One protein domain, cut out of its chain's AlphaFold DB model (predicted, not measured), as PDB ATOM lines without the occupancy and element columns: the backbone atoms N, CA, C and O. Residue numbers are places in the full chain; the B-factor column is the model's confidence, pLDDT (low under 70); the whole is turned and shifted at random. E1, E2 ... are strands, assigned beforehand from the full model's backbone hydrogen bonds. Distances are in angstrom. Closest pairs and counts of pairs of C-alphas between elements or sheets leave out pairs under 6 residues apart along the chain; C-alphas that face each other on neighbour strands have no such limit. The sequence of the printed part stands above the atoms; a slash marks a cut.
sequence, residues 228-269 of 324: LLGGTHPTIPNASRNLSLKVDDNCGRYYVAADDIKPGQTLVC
ATOM      1  N   LEU A 228     -14.748 -58.169  -0.857       87.00
ATOM      2  CA  LEU A 228     -15.173 -56.873  -0.336       87.00
ATOM      3  C   LEU A 228     -16.673 -56.902  -0.048       87.00
ATOM      4  O   LEU A 228     -17.511 -56.545  -0.878       87.00
ATOM      5  N   LEU A 229     -17.008 -57.326   1.164       78.56
ATOM      6  CA  LEU A 229     -18.369 -57.325   1.674       78.56
ATOM      7  C   LEU A 229     -18.919 -55.882   1.680       78.56
ATOM      8  O   LEU A 229     -18.320 -54.957   2.238       78.56
ATOM      9  N   GLY A 230     -20.056 -55.689   1.006       75.88
ATOM     10  CA  GLY A 230     -20.624 -54.373   0.687       75.88
ATOM     11  C   GLY A 230     -20.434 -53.957  -0.776       75.88
ATOM     12  O   GLY A 230     -21.149 -53.083  -1.245       75.88
ATOM     13  N   GLY A 231     -19.572 -54.624  -1.543       85.12
ATOM     14  CA  GLY A 231     -19.294 -54.291  -2.942       85.12
ATOM     15  C   GLY A 231     -18.198 -53.234  -3.097       85.12
ATOM     16  O   GLY A 231     -17.802 -52.573  -2.138       85.12
ATOM     17  N   THR A 232     -17.687 -53.091  -4.317       89.12
ATOM     18  CA  THR A 232     -16.540 -52.228  -4.629       89.12
ATOM     19  C   THR A 232     -16.910 -50.748  -4.601       89.12
ATOM     20  O   THR A 232     -17.916 -50.344  -5.188       89.12
ATOM     21  N   HIS A 233     -16.071 -49.926  -3.974       92.81
ATOM     22  CA  HIS A 233     -16.197 -48.475  -4.020       92.81
ATOM     23  C   HIS A 233     -15.994 -47.969  -5.463       92.81
ATOM     24  O   HIS A 233     -15.054 -48.406  -6.130       92.81
ATOM     25  N   PRO A 234     -16.818 -47.029  -5.963       89.69
ATOM     26  CA  PRO A 234     -16.766 -46.593  -7.363       89.69
ATOM     27  C   PRO A 234     -15.473 -45.859  -7.745       89.69
ATOM     28  O   PRO A 234     -15.075 -45.890  -8.905       89.69
ATOM     29  N   THR A 235     -14.820 -45.190  -6.792       90.25
ATOM     30  CA  THR A 235     -13.628 -44.356  -7.055       90.25
ATOM     31  C   THR A 235     -12.380 -44.753  -6.269       90.25
ATOM     32  O   THR A 235     -11.307 -44.230  -6.553       90.25
ATOM     33  N   ILE A 236     -12.495 -45.659  -5.292       89.56
ATOM     34  CA  ILE A 236     -11.366 -46.091  -4.458       89.56
ATOM     35  C   ILE A 236     -11.109 -47.550  -4.832       89.56
ATOM     36  O   ILE A 236     -11.904 -48.415  -4.455       89.56
ATOM     37  N   PRO A 237     -10.052 -47.840  -5.609       89.06
ATOM     38  CA  PRO A 237      -9.736 -49.205  -5.998       89.06
ATOM     39  C   PRO A 237      -9.579 -50.093  -4.768       89.06
ATOM     40  O   PRO A 237      -9.045 -49.652  -3.752       89.06
ATOM     41  N   ASN A 238     -10.008 -51.352  -4.871       90.75
ATOM     42  CA  ASN A 238      -9.793 -52.372  -3.839       90.75
ATOM     43  C   ASN A 238     -10.436 -52.088  -2.465       90.75
ATOM     44  O   ASN A 238     -10.139 -52.798  -1.503       90.75
ATOM     45  N   ALA A 239     -11.318 -51.089  -2.362       93.06
ATOM     46  CA  ALA A 239     -12.025 -50.736  -1.136       93.06
ATOM     47  C   ALA A 239     -13.525 -51.041  -1.227       93.06
ATOM     48  O   ALA A 239     -14.118 -51.049  -2.307       93.06
ATOM     49  N   SER A 240     -14.146 -51.274  -0.076       94.50
ATOM     50  CA  SER A 240     -15.589 -51.434   0.074       94.50
ATOM     51  C   SER A 240     -16.303 -50.095  -0.106       94.50
ATOM     52  O   SER A 240     -15.806 -49.054   0.332       94.50
ATOM     53  N   ARG A 241     -17.513 -50.112  -0.679       93.75
ATOM     54  CA  ARG A 241     -18.385 -48.926  -0.766       93.75
ATOM     55  C   ARG A 241     -18.746 -48.335   0.604       93.75
ATOM     56  O   ARG A 241     -19.181 -47.194   0.673       93.75
ATOM     57  N   ASN A 242     -18.586 -49.115   1.675       94.38
ATOM     58  CA  ASN A 242     -18.852 -48.696   3.051       94.38
ATOM     59  C   ASN A 242     -17.764 -47.751   3.598       94.38
ATOM     60  O   ASN A 242     -17.861 -47.315   4.743       94.38
ATOM     61  N   LEU A 243     -16.732 -47.432   2.811       94.31
ATOM     62  CA  LEU A 243     -15.734 -46.417   3.131       94.31
ATOM     63  C   LEU A 243     -15.957 -45.147   2.309       94.31
ATOM     64  O   LEU A 243     -16.287 -45.216   1.134       94.31
ATOM     65  N   SER A 244     -15.684 -43.991   2.906       93.44
ATOM     66  CA  SER A 244     -15.564 -42.708   2.213       93.44
ATOM     67  C   SER A 244     -14.191 -42.115   2.495       93.44
ATOM     68  O   SER A 244     -13.777 -42.022   3.649       93.44
ATOM     69  N   LEU A 245     -13.499 -41.661   1.451       93.38
ATOM     70  CA  LEU A 245     -12.265 -40.890   1.591       93.38
ATOM     71  C   LEU A 245     -12.611 -39.434   1.921       93.38
ATOM     72  O   LEU A 245     -13.407 -38.810   1.220       93.38
ATOM     73  N   LYS A 246     -12.009 -38.895   2.976       93.56
ATOM     74  CA  LYS A 246     -12.073 -37.484   3.352       93.56
ATOM     75  C   LYS A 246     -10.668 -36.907   3.449       93.56
ATOM     76  O   LYS A 246      -9.679 -37.641   3.523       93.56
ATOM     77  N   VAL A 247     -10.601 -35.582   3.393       95.19
ATOM     78  CA  VAL A 247      -9.358 -34.826   3.508       95.19
ATOM     79  C   VAL A 247      -9.590 -33.659   4.454       95.19
ATOM     80  O   VAL A 247     -10.594 -32.961   4.316       95.19
ATOM     81  N   ASP A 248      -8.674 -33.458   5.391       94.38
ATOM     82  CA  ASP A 248      -8.585 -32.232   6.181       94.38
ATOM     83  C   ASP A 248      -7.123 -31.856   6.451       94.38
ATOM     84  O   ASP A 248      -6.205 -32.640   6.198       94.38
ATOM     85  N   ASP A 249      -6.917 -30.639   6.950       94.69
ATOM     86  CA  ASP A 249      -5.587 -30.053   7.130       94.69
ATOM     87  C   ASP A 249      -4.784 -30.688   8.279       94.69
ATOM     88  O   ASP A 249      -3.562 -30.561   8.314       94.69
ATOM     89  N   ASN A 250      -5.436 -31.394   9.211       92.56
ATOM     90  CA  ASN A 250      -4.769 -32.006  10.364       92.56
ATOM     91  C   ASN A 250      -4.291 -33.430  10.071       92.56
ATOM     92  O   ASN A 250      -3.191 -33.815  10.466       92.56
ATOM     93  N   CYS A 251      -5.128 -34.235   9.421       86.12
ATOM     94  CA  CYS A 251      -4.885 -35.659   9.201       86.12
ATOM     95  C   CYS A 251      -4.515 -35.987   7.749       86.12
ATOM     96  O   CYS A 251      -4.130 -37.120   7.455       86.12
ATOM     97  N   GLY A 252      -4.621 -35.025   6.829       93.69
ATOM     98  CA  GLY A 252      -4.466 -35.280   5.404       93.69
ATOM     99  C   GLY A 252      -5.589 -36.183   4.896       93.69
ATOM    100  O   GLY A 252      -6.760 -35.926   5.155       93.69
ATOM    101  N   ARG A 253      -5.250 -37.247   4.155       92.38
ATOM    102  CA  ARG A 253      -6.221 -38.218   3.614       92.38
ATOM    103  C   ARG A 253      -6.571 -39.287   4.649       92.38
ATOM    104  O   ARG A 253      -5.675 -39.981   5.121       92.38
ATOM    105  N   TYR A 254      -7.857 -39.496   4.912       92.31
ATOM    106  CA  TYR A 254      -8.336 -40.535   5.829       92.31
ATOM    107  C   TYR A 254      -9.657 -41.152   5.365       92.31
ATOM    108  O   TYR A 254     -10.426 -40.543   4.622       92.31
ATOM    109  N   TYR A 255      -9.926 -42.379   5.811       92.25
ATOM    110  CA  TYR A 255     -11.185 -43.067   5.542       92.25
ATOM    111  C   TYR A 255     -12.152 -42.917   6.715       92.25
ATOM    112  O   TYR A 255     -11.756 -43.023   7.875       92.25
ATOM    113  N   VAL A 256     -13.430 -42.719   6.405       94.00
ATOM    114  CA  VAL A 256     -14.542 -42.788   7.362       94.00
ATOM    115  C   VAL A 256     -15.546 -43.844   6.915       94.00
ATOM    116  O   VAL A 256     -15.629 -44.152   5.727       94.00
ATOM    117  N   ALA A 257     -16.325 -44.382   7.851       94.81
ATOM    118  CA  ALA A 257     -17.462 -45.228   7.506       94.81
ATOM    119  C   ALA A 257     -18.522 -44.394   6.761       94.81
ATOM    120  O   ALA A 257     -18.921 -43.329   7.232       94.81
ATOM    121  N   ALA A 258     -18.940 -44.864   5.587       93.31
ATOM    122  CA  ALA A 258     -20.041 -44.300   4.806       93.31
ATOM    123  C   ALA A 258     -21.388 -44.977   5.122       93.31
ATOM    124  O   ALA A 258     -22.438 -44.414   4.831       93.31
ATOM    125  N   ASP A 259     -21.338 -46.178   5.701       92.69
ATOM    126  CA  ASP A 259     -22.479 -47.011   6.086       92.69
ATOM    127  C   ASP A 259     -22.045 -47.945   7.235       92.69
ATOM    128  O   ASP A 259     -20.857 -48.001   7.576       92.69
ATOM    129  N   ASP A 260     -22.978 -48.699   7.811       93.06
ATOM    130  CA  ASP A 260     -22.710 -49.645   8.893       93.06
ATOM    131  C   ASP A 260     -21.673 -50.703   8.478       93.06
ATOM    132  O   ASP A 260     -21.769 -51.342   7.424       93.06
ATOM    133  N   ILE A 261     -20.674 -50.915   9.338       94.06
ATOM    134  CA  ILE A 261     -19.608 -51.906   9.149       94.06
ATOM    135  C   ILE A 261     -19.795 -53.024  10.168       94.06
ATOM    136  O   ILE A 261     -19.727 -52.804  11.380       94.06
ATOM    137  N   LYS A 262     -20.007 -54.249   9.684       92.06
ATOM    138  CA  LYS A 262     -20.207 -55.419  10.546       92.06
ATOM    139  C   LYS A 262     -18.870 -56.016  11.007       92.06
ATOM    140  O   LYS A 262     -17.890 -55.977  10.262       92.06
ATOM    141  N   PRO A 263     -18.811 -56.642  12.197       92.25
ATOM    142  CA  PRO A 263     -17.636 -57.403  12.615       92.25
ATOM    143  C   PRO A 263     -17.244 -58.463  11.576       92.25
ATOM    144  O   PRO A 263     -18.092 -59.216  11.101       92.25
ATOM    145  N   GLY A 264     -15.957 -58.513  11.222       89.06
ATOM    146  CA  GLY A 264     -15.427 -59.435  10.209       89.06
ATOM    147  C   GLY A 264     -15.597 -58.980   8.753       89.06
ATOM    148  O   GLY A 264     -15.149 -59.685   7.855       89.06
ATOM    149  N   GLN A 265     -16.202 -57.814   8.499       90.75
ATOM    150  CA  GLN A 265     -16.347 -57.258   7.153       90.75
ATOM    151  C   GLN A 265     -14.996 -56.788   6.590       90.75
ATOM    152  O   GLN A 265     -14.323 -55.945   7.184       90.75
ATOM    153  N   THR A 266     -14.600 -57.303   5.423       92.56
ATOM    154  CA  THR A 266     -13.411 -56.820   4.707       92.56
ATOM    155  C   THR A 266     -13.696 -55.464   4.067       92.56
ATOM    156  O   THR A 266     -14.591 -55.331   3.235       92.56
ATOM    157  N   LEU A 267     -12.906 -54.459   4.447       93.62
ATOM    158  CA  LEU A 267     -13.054 -53.083   3.970       93.62
ATOM    159  C   LEU A 267     -12.084 -52.723   2.845       93.62
ATOM    160  O   LEU A 267     -12.434 -51.924   1.985       93.62
ATOM    161  N   VAL A 268     -10.879 -53.296   2.850       92.31
ATOM    162  CA  VAL A 268      -9.843 -53.069   1.837       92.31
ATOM    163  C   VAL A 268      -9.118 -54.386   1.580       92.31
ATOM    164  O   VAL A 268      -8.800 -55.111   2.525       92.31
ATOM    165  N   CYS A 269      -8.855 -54.698   0.313       91.25
ATOM    166  CA  CYS A 269      -8.057 -55.852  -0.091       91.25
ATOM    167  C   CYS A 269      -7.151 -55.486  -1.270       91.25
ATOM    168  O   CYS A 269      -7.546 -55.583  -2.428       91.25
TER     169      CYS A 269
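This is residues 228 to 269 of the 324 residues of the protein "SET and MYND domain-containing protein 4" of Daphnia magna (UniProt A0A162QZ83). This domain has little regular structure: a single two-strand hairpin, E1 and E2, makes one end of the length, and two long loop stretches, residues 228 to 242 and 258 to 269, gather at the other. The printed part has 42 residues, 12 of them in the strands E1 then E2, antiparallel; the class is all strand, with no named helix. It is only just compact, close to loose, with a radius of gyration of the C-alphas of 10.6 A, and only just elongated, spanning 31 by 20 by 15 A.

Start at C-alpha 228, (-15.173, -56.873, -0.336), and pass the loop to C-alpha 243, (-15.734, -46.417, 3.131), where E1, residues 243 to 248, begins and runs 16.2 A. E2, residues 252 to 257, runs 16.5 A to C-alpha 257 at (-17.462, -45.228, 7.506).

A tight link of 3 residues joins the hairpin E1 and E2, antiparallel at 147 degrees. Look for N 244 and O 256, 2.8 A apart, and N 254 and O 246, 2.9 A, within hydrogen-bond range.

The C-alphas of Asp 249 and Gly 264 are the two farthest apart, 31.1 A. The printed part has no cut, and no printed residue is under pLDDT 70.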